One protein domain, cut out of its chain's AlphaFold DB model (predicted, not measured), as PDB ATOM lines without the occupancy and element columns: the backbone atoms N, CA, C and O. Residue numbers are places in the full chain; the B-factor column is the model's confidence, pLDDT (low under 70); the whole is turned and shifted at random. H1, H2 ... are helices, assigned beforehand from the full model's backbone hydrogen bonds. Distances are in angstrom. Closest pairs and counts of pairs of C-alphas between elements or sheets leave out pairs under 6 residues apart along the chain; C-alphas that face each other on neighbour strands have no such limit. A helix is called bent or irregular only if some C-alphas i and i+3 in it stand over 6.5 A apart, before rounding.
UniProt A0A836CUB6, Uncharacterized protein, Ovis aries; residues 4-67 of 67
ATOM      1  N   ARG A   4     148.499 119.644 105.509       79.12
ATOM      2  CA  ARG A   4     149.930 119.428 105.268       79.12
ATOM      3  C   ARG A   4     150.386 120.103 103.977       79.12
ATOM      4  O   ARG A   4     151.446 120.719 103.955       79.12
ATOM      5  N   LEU A   5     149.573 120.013 102.926       82.25
ATOM      6  CA  LEU A   5     149.871 120.630 101.636       82.25
ATOM      7  C   LEU A   5     149.785 122.161 101.717       82.25
ATOM      8  O   LEU A   5     150.616 122.851 101.138       82.25
ATOM      9  N   LEU A   6     148.817 122.687 102.478       82.12
ATOM     10  CA  LEU A   6     148.694 124.124 102.729       82.12
ATOM     11  C   LEU A   6     149.932 124.676 103.452       82.12
ATOM     12  O   LEU A   6     150.511 125.656 102.993       82.12
ATOM     13  N   ALA A   7     150.370 124.026 104.536       82.88
ATOM     14  CA  ALA A   7     151.577 124.428 105.264       82.88
ATOM     15  C   ALA A   7     152.832 124.380 104.381       82.88
ATOM     16  O   ALA A   7     153.656 125.289 104.437       82.88
ATOM     17  N   LEU A   8     152.959 123.339 103.548       85.25
ATOM     18  CA  LEU A   8     154.072 123.212 102.611       85.25
ATOM     19  C   LEU A   8     154.112 124.383 101.624       85.25
ATOM     20  O   LEU A   8     155.184 124.930 101.404       85.25
ATOM     21  N   LEU A   9     152.965 124.781 101.062       85.75
ATOM     22  CA  LEU A   9     152.886 125.914 100.135       85.75
ATOM     23  C   LEU A   9     153.318 127.228 100.794       85.75
ATOM     24  O   LEU A   9     154.112 127.955 100.203       85.75
ATOM     25  N   TYR A  10     152.850 127.514 102.013       83.62
ATOM     26  CA  TYR A  10     153.246 128.727 102.740       83.62
ATOM     27  C   TYR A  10     154.744 128.764 103.041       83.62
ATOM     28  O   TYR A  10     155.398 129.769 102.776       83.62
ATOM     29  N   LEU A  11     155.303 127.666 103.555       83.94
ATOM     30  CA  LEU A  11     156.732 127.588 103.864       83.94
ATOM     31  C   LEU A  11     157.579 127.664 102.593       83.94
ATOM     32  O   LEU A  11     158.532 128.430 102.534       83.94
ATOM     33  N   ALA A  12     157.220 126.920 101.550       86.75
ATOM     34  CA  ALA A  12     157.956 126.950 100.294       86.75
ATOM     35  C   ALA A  12     157.883 128.323  99.602       86.75
ATOM     36  O   ALA A  12     158.848 128.721  98.951       86.75
ATOM     37  N   HIS A  13     156.780 129.060  99.770       84.50
ATOM     38  CA  HIS A  13     156.670 130.448  99.327       84.50
ATOM     39  C   HIS A  13     157.560 131.392 100.150       84.50
ATOM     40  O   HIS A  13     158.330 132.143  99.564       84.50
ATOM     41  N   ALA A  14     157.518 131.315 101.486       82.06
ATOM     42  CA  ALA A  14     158.329 132.164 102.368       82.06
ATOM     43  C   ALA A  14     159.847 131.955 102.191       82.06
ATOM     44  O   ALA A  14     160.635 132.855 102.465       82.06
ATOM     45  N   TRP A  15     160.253 130.772 101.730       85.44
ATOM     46  CA  TRP A  15     161.650 130.413 101.468       85.44
ATOM     47  C   TRP A  15     162.057 130.584  99.998       85.44
ATOM     48  O   TRP A  15     163.171 130.216  99.636       85.44
ATOM     49  N   ASP A  16     161.161 131.105  99.154       83.25
ATOM     50  CA  ASP A  16     161.383 131.343  97.721       83.25
ATOM     51  C   ASP A  16     161.788 130.084  96.919       83.25
ATOM     52  O   ASP A  16     162.417 130.141  95.866       83.25
ATOM     53  N   VAL A  17     161.414 128.895  97.412       89.06
ATOM     54  CA  VAL A  17     161.699 127.603  96.754       89.06
ATOM     55  C   VAL A  17     160.531 127.098  95.909       89.06
ATOM     56  O   VAL A  17     160.678 126.107  95.189       89.06
ATOM     57  N   LEU A  18     159.376 127.766  95.976       84.75
ATOM     58  CA  LEU A  18     158.188 127.422  95.194       84.75
ATOM     59  C   LEU A  18     158.409 127.619  93.686       84.75
ATOM     60  O   LEU A  18     157.858 126.869  92.883       84.75
ATOM     61  N   GLU A  19     159.278 128.560  93.315       85.19
ATOM     62  CA  GLU A  19     159.634 128.849  91.924       85.19
ATOM     63  C   GLU A  19     160.242 127.626  91.224       85.19
ATOM     64  O   GLU A  19     159.948 127.353  90.061       85.19
ATOM     65  N   ASN A  20     160.988 126.797  91.963       88.25
ATOM     66  CA  ASN A  20     161.553 125.547  91.446       88.25
ATOM     67  C   ASN A  20     160.468 124.543  91.028       88.25
ATOM     68  O   ASN A  20     160.665 123.763  90.099       88.25
ATOM     69  N   ALA A  21     159.323 124.552  91.717       88.31
ATOM     70  CA  ALA A  21     158.186 123.704  91.379       88.31
ATOM     71  C   ALA A  21     157.367 124.272  90.209       88.31
ATOM     72  O   ALA A  21     156.671 123.516  89.531       88.31
ATOM     73  N   PHE A  22     157.446 125.583  89.966       87.06
ATOM     74  CA  PHE A  22     156.717 126.262  88.894       87.06
ATOM     75  C   PHE A  22     157.503 126.371  87.587       87.06
ATOM     76  O   PHE A  22     156.885 126.404  86.529       87.06
ATOM     77  N   ALA A  23     158.834 126.323  87.636       88.19
ATOM     78  CA  ALA A  23     159.709 126.341  86.466       88.19
ATOM     79  C   ALA A  23     159.355 125.329  85.347       88.19
ATOM     80  O   ALA A  23     159.479 125.696  84.180       88.19
ATOM     81  N   PRO A  24     158.918 124.080  85.627       91.62
ATOM     82  CA  PRO A  24     158.538 123.134  84.573       91.62
ATOM     83  C   PRO A  24     157.090 123.288  84.069       91.62
ATOM     84  O   PRO A  24     156.662 122.497  83.226       91.62
ATOM     85  N   LEU A  25     156.304 124.233  84.596       90.19
ATOM     86  CA  LEU A  25     154.914 124.438  84.180       90.19
ATOM     87  C   LEU A  25     154.826 125.178  82.842       90.19
ATOM     88  O   LEU A  25     155.694 125.963  82.479       90.19
ATOM     89  N   LEU A  26     153.721 124.962  82.125       93.12
ATOM     90  CA  LEU A  26     153.368 125.773  80.958       93.12
ATOM     91  C   LEU A  26     153.045 127.210  81.395       93.12
ATOM     92  O   LEU A  26     152.459 127.394  82.462       93.12
ATOM     93  N   ASP A  27     153.323 128.212  80.556       89.56
ATOM     94  CA  ASP A  27     153.126 129.641  80.878       89.56
ATOM     95  C   ASP A  27     151.737 129.960  81.459       89.56
ATOM     96  O   ASP A  27     151.599 130.718  82.422       89.56
ATOM     97  N   GLU A  28     150.679 129.357  80.914       92.12
ATOM     98  CA  GLU A  28     149.312 129.542  81.412       92.12
ATOM     99  C   GLU A  28     149.130 128.966  82.828       92.12
ATOM    100  O   GLU A  28     148.519 129.592  83.695       92.12
ATOM    101  N   GLN A  29     149.716 127.797  83.092       89.56
ATOM    102  CA  GLN A  29     149.666 127.136  84.396       89.56
ATOM    103  C   GLN A  29     150.528 127.860  85.429       89.56
ATOM    104  O   GLN A  29     150.084 128.025  86.565       89.56
ATOM    105  N   TYR A  30     151.708 128.334  85.029       89.69
ATOM    106  CA  TYR A  30     152.574 129.181  85.841       89.69
ATOM    107  C   TYR A  30     151.819 130.438  86.285       89.69
ATOM    108  O   TYR A  30     151.672 130.688  87.479       89.69
ATOM    109  N   ASN A  31     151.220 131.173  85.343       88.12
ATOM    110  CA  ASN A  31     150.466 132.391  85.647       88.12
ATOM    111  C   ASN A  31     149.308 132.140  86.626       88.12
ATOM    112  O   ASN A  31     149.094 132.919  87.559       88.12
ATOM    113  N   VAL A  32     148.569 131.040  86.449       90.12
ATOM    114  CA  VAL A  32     147.485 130.658  87.367       90.12
ATOM    115  C   VAL A  32     148.030 130.263  88.744       90.12
ATOM    116  O   VAL A  32     147.453 130.668  89.757       90.12
ATOM    117  N   ALA A  33     149.122 129.500  88.806       87.38
ATOM    118  CA  ALA A  33     149.740 129.055  90.052       87.38
ATOM    119  C   ALA A  33     150.287 130.240  90.859       87.38
ATOM    120  O   ALA A  33     149.909 130.413  92.019       87.38
ATOM    121  N   THR A  34     151.063 131.124  90.230       86.25
ATOM    122  CA  THR A  34     151.625 132.329  90.855       86.25
ATOM    123  C   THR A  34     150.524 133.269  91.339       86.25
ATOM    124  O   THR A  34     150.602 133.798  92.447       86.25
ATOM    125  N   LYS A  35     149.441 133.435  90.563       87.25
ATOM    126  CA  LYS A  35     148.287 134.242  90.988       87.25
ATOM    127  C   LYS A  35     147.601 133.659  92.225       87.25
ATOM    128  O   LYS A  35     147.276 134.414  93.133       87.25
ATOM    129  N   ARG A  36     147.406 132.337  92.285       85.19
ATOM    130  CA  ARG A  36     146.805 131.665  93.452       85.19
ATOM    131  C   ARG A  36     147.700 131.729  94.685       85.19
ATOM    132  O   ARG A  36     147.190 131.936  95.776       85.19
ATOM    133  N   VAL A  37     149.013 131.582  94.520       83.62
ATOM    134  CA  VAL A  37     149.967 131.682  95.635       83.62
ATOM    135  C   VAL A  37     150.014 133.094  96.188       83.62
ATOM    136  O   VAL A  37     149.980 133.245  97.399       83.62
ATOM    137  N   ARG A  38     149.993 134.128  95.340       80.75
ATOM    138  CA  ARG A  38     149.927 135.527  95.797       80.75
ATOM    139  C   ARG A  38     148.649 135.866  96.561       80.75
ATOM    140  O   ARG A  38     148.674 136.786  97.358       80.75
ATOM    141  N   GLN A  39     147.568 135.121  96.339       79.44
ATOM    142  CA  GLN A  39     146.311 135.274  97.076       79.44
ATOM    143  C   GLN A  39     146.300 134.533  98.423       79.44
ATOM    144  O   GLN A  39     145.394 134.753  99.219       79.44
ATOM    145  N   LEU A  40     147.257 133.630  98.687       73.75
ATOM    146  CA  LEU A  40     147.327 132.913  99.965       73.75
ATOM    147  C   LEU A  40     147.736 133.838 101.133       73.75
ATOM    148  O   LEU A  40     147.054 133.794 102.150       73.75
ATOM    149  N   PRO A  41     148.762 134.706 101.020       70.75
ATOM    150  CA  PRO A  41     149.124 135.661 102.073       70.75
ATOM    151  C   PRO A  41     148.044 136.696 102.406       70.75
ATOM    152  O   PRO A  41     148.078 137.254 103.496       70.75
ATOM    153  N   ASP A  42     147.093 136.945 101.496       75.94
ATOM    154  CA  ASP A  42     145.965 137.860 101.732       75.94
ATOM    155  C   ASP A  42     144.937 137.288 102.731       75.94
ATOM    156  O   ASP A  42     144.016 137.990 103.158       75.94
ATOM    157  N   LEU A  43     145.049 136.004 103.089       76.69
ATOM    158  CA  LEU A  43     144.195 135.362 104.087       76.69
ATOM    159  C   LEU A  43     144.627 135.773 105.497       76.69
ATOM    160  O   LEU A  43     145.792 135.626 105.856       76.69
ATOM    161  N   ASP A  44     143.670 136.206 106.319       81.88
ATOM    162  CA  ASP A  44     143.907 136.541 107.724       81.88
ATOM    163  C   ASP A  44     144.018 135.261 108.584       81.88
ATOM    164  O   ASP A  44     143.010 134.562 108.778       81.88
ATOM    165  N   PRO A  45     145.209 134.929 109.124       81.00
ATOM    166  CA  PRO A  45     145.404 133.729 109.934       81.00
ATOM    167  C   PRO A  45     144.567 133.724 111.221       81.00
ATOM    168  O   PRO A  45     144.199 132.644 111.684       81.00
ATOM    169  N   GLU A  46     144.234 134.896 111.774       81.75
ATOM    170  CA  GLU A  46     143.403 135.045 112.982       81.75
ATOM    171  C   GLU A  46     141.931 134.699 112.702       81.75
ATOM    172  O   GLU A  46     141.211 134.217 113.573       81.75
ATOM    173  N   VAL A  47     141.469 134.901 111.465       84.25
ATOM    174  CA  VAL A  47     140.108 134.537 111.040       84.25
ATOM    175  C   VAL A  47     140.044 133.069 110.625       84.25
ATOM    176  O   VAL A  47     139.081 132.360 110.929       84.25
ATOM    177  N   GLU A  48     141.067 132.584 109.926       81.00
ATOM    178  CA  GLU A  48     141.099 131.218 109.409       81.00
ATOM    179  C   GLU A  48     141.331 130.155 110.501       81.00
ATOM    180  O   GLU A  48     140.853 129.023 110.360       81.00
ATOM    181  N   CYS A  49     141.998 130.500 111.609       82.06
ATOM    182  CA  CYS A  49     142.199 129.592 112.744       82.06
ATOM    183  C   CYS A  49     140.905 129.289 113.518       82.06
ATOM    184  O   CYS A  49     140.772 128.206 114.086       82.06
ATOM    185  N   LEU A  50     139.914 130.185 113.459       83.56
ATOM    186  CA  LEU A  50     138.615 130.028 114.125       83.56
ATOM    187  C   LEU A  50     137.691 129.028 113.414       83.56
ATOM    188  O   LEU A  50     136.642 128.651 113.944       83.56
ATOM    189  N   LYS A  51     138.047 128.578 112.205       84.00
ATOM    190  CA  LYS A  51     137.246 127.600 111.462       84.00
ATOM    191  C   LYS A  51     137.351 126.216 112.099       84.00
ATOM    192  O   LYS A  51     138.441 125.714 112.385       84.00
ATOM    193  N   ALA A  52     136.198 125.564 112.248       76.81
ATOM    194  CA  ALA A  52     136.103 124.229 112.821       76.81
ATOM    195  C   ALA A  52     136.971 123.220 112.051       76.81
ATOM    196  O   ALA A  52     136.923 123.132 110.822       76.81
ATOM    197  N   GLY A  53     137.760 122.438 112.789       75.31
ATOM    198  CA  GLY A  53     138.596 121.395 112.207       75.31
ATOM    199  C   GLY A  53     139.839 121.909 111.482       75.31
ATOM    200  O   GLY A  53     140.347 121.187 110.628       75.31
ATOM    201  N   THR A  54     140.364 123.095 111.808       79.38
ATOM    202  CA  THR A  54     141.680 123.581 111.342       79.38
ATOM    203  C   THR A  54     142.806 123.205 112.324       79.38
ATOM    204  O   THR A  54     142.664 122.231 113.062       79.38
ATOM    205  N   ASN A  55     143.997 123.798 112.218       80.69
ATOM    206  CA  ASN A  55     145.098 123.599 113.165       80.69
ATOM    207  C   ASN A  55     145.651 124.985 113.519       80.69
ATOM    208  O   ASN A  55     146.194 125.658 112.649       80.69
ATOM    209  N   GLU A  56     145.495 125.403 114.772       82.50
ATOM    210  CA  GLU A  56     145.898 126.733 115.246       82.50
ATOM    211  C   GLU A  56     147.407 126.967 115.100       82.50
ATOM    212  O   GLU A  56     147.826 128.040 114.681       82.50
ATOM    213  N   VAL A  57     148.228 125.938 115.340       83.00
ATOM    214  CA  VAL A  57     149.690 126.025 115.192       83.00
ATOM    215  C   VAL A  57     150.080 126.274 113.737       83.00
ATOM    216  O   VAL A  57     151.017 127.017 113.471       83.00
ATOM    217  N   LEU A  58     149.349 125.691 112.781       83.31
ATOM    218  CA  LEU A  58     149.586 125.942 111.359       83.31
ATOM    219  C   LEU A  58     149.370 127.419 111.025       83.31
ATOM    220  O   LEU A  58     150.224 128.021 110.384       83.31
ATOM    221  N   TRP A  59     148.271 128.009 111.495       84.75
ATOM    222  CA  TRP A  59     147.977 129.423 111.260       84.75
ATOM    223  C   TRP A  59     148.925 130.356 112.016       84.75
ATOM    224  O   TRP A  59     149.333 131.367 111.457       84.75
ATOM    225  N   ALA A  60     149.365 129.985 113.222       82.88
ATOM    226  CA  ALA A  60     150.390 130.722 113.957       82.88
ATOM    227  C   ALA A  60     151.738 130.743 113.214       82.88
ATOM    228  O   ALA A  60     152.390 131.782 113.143       82.88
ATOM    229  N   VAL A  61     152.142 129.614 112.618       82.56
ATOM    230  CA  VAL A  61     153.346 129.544 111.775       82.56
ATOM    231  C   VAL A  61     153.173 130.402 110.524       82.56
ATOM    232  O   VAL A  61     154.073 131.167 110.200       82.56
ATOM    233  N   VAL A  62     152.018 130.337 109.854       82.62
ATOM    234  CA  VAL A  62     151.725 131.205 108.699       82.62
ATOM    235  C   VAL A  62     151.836 132.680 109.088       82.62
ATOM    236  O   VAL A  62     152.573 133.407 108.434       82.62
ATOM    237  N   ALA A  63     151.206 133.095 110.193       82.50
ATOM    238  CA  ALA A  63     151.261 134.464 110.708       82.50
ATOM    239  C   ALA A  63     152.683 134.934 111.056       82.50
ATOM    240  O   ALA A  63     152.983 136.120 110.942       82.50
ATOM    241  N   ALA A  64     153.562 134.025 111.485       82.44
ATOM    242  CA  ALA A  64     154.959 134.335 111.778       82.44
ATOM    243  C   ALA A  64     155.804 134.571 110.514       82.44
ATOM    244  O   ALA A  64     156.821 135.250 110.596       82.44
ATOM    245  N   PHE A  65     155.401 134.011 109.370       76.44
ATOM    246  CA  PHE A  65     156.094 134.166 108.085       76.44
ATOM    247  C   PHE A  65     155.447 135.207 107.158       76.44
ATOM    248  O   PHE A  65     156.057 135.570 106.155       76.44
ATOM    249  N   THR A  66     154.232 135.678 107.460       69.12
ATOM    250  CA  THR A  66     153.555 136.766 106.729       69.12
ATOM    251  C   THR A  66     153.682 138.143 107.394       69.12
ATOM    252  O   THR A  66     153.279 139.129 106.777       69.12
ATOM    253  N   LYS A  67     154.227 138.230 108.617       55.38
ATOM    254  CA  LYS A  67     154.537 139.491 109.321       55.38
ATOM    255  C   LYS A  67     155.952 139.995 109.065       55.38
ATOM    256  O   LYS A  67     156.872 139.156 108.974       55.38
TER     257      LYS A  67
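This is residues 4 to 67 of the 67 residues of an uncharacterized protein of Ovis aries (UniProt A0A836CUB6). Five helices follow one another round an elongated, open loop: H1 and H5 lie side by side near the middle and toward one end, the short H4 packs on H5 at that end, and H2 and H3 make the other end. H3 runs lengthwise along one side of the loop, nearly square to H1, and it touches no helix. The printed part has 64 residues with five named helices, in the order H1, H2, H3, H4, H5, and no named strand; the class is all helix, with 43 residues in the helices. The whole is only just compact, close to loose, with a radius of gyration of the C-alphas of 12.8 A. The C-alphas span 36 by 20 by 19 A along their three main axes.

H1, residues 4 to 14, and H5, residues 56 to 66, touch, with 7 pairs of C-alphas within 8 A. Their closest C-alphas are those of Ala 14 and Phe 65, 6.5 A apart. They run the same way at a shallow tilt of 17 degrees, and their centres are 10.5 A apart. H2, residues 18 to 22, is close to H1 but not clearly touching; the closest C-alphas are those of Ala 12 and Leu 18, 5.1 A apart. H3, residues 27 to 38, is close to H2 but not clearly touching, and the closest C-alphas are those of Phe 22 and Tyr 30, 5.9 A apart. H1 and H3 are also close but not clearly touching: the C-alphas of His 13 and Val 37, their closest, are 7.8 A apart. The lines of H1 and H3 are about perpendicular, at 88 degrees. H4, residues 45 to 48, touches H5, with 6 pairs of C-alphas within 8 A; the closest are those of Pro 45 and Trp 59, 5.2 A apart. H4 is apart from H1, H2 and H3, and H5 is apart from H2 and H3. In H1, H2, H3 and H5 every pair of O of residue i and N of residue i+4 is within hydrogen-bond range. H4 is too short for such a pair, and its one pair of O of residue i and N of residue i+3 is not within range.

H1 begins with C-alpha 4 at (149.930, 119.428, 105.268) and ends at Ala 14, 15.5 A on. H2 goes from Leu 18 to Phe 22 and measures 6.6 A from first to last C-alpha. H3 is the longest helix by residues, with 12; it begins with C-alpha 27 at (153.126, 129.641, 80.878) and ends at Arg 38, 16.4 A away. H4 goes from Pro 45 to Glu 48, 5.0 A from first to last C-alpha. H5 begins at Glu 56 and ends with C-alpha 66 at (153.555, 136.766, 106.729), a length of 15.2 A. None of the helices is bent or irregular.

The two C-alphas farthest apart are those of Asp 27 and Ala 52, 36.6 A from each other, and the outline is elongated. The C-alphas of Arg 4 and Lys 67, the first and last printed, are 21.0 A apart. Lys 67 is the chain's last residue. The centre of H1 is nearest to the mean of the C-alphas, at 5.0 A, and that of H4 is farthest, at 13.5 A. The printed part has no cut. The links from H1 to H2, with 3 residues, and from H2 to H3, with 4, are tight; those from H3 to H4, with 6, and from H4 to H5, with 7, are short, and no link is long. The mean pLDDT of the printed part is 83.1, and the model's confidence is under 70 at residues 66 to 67, of which 66 belongs to H5.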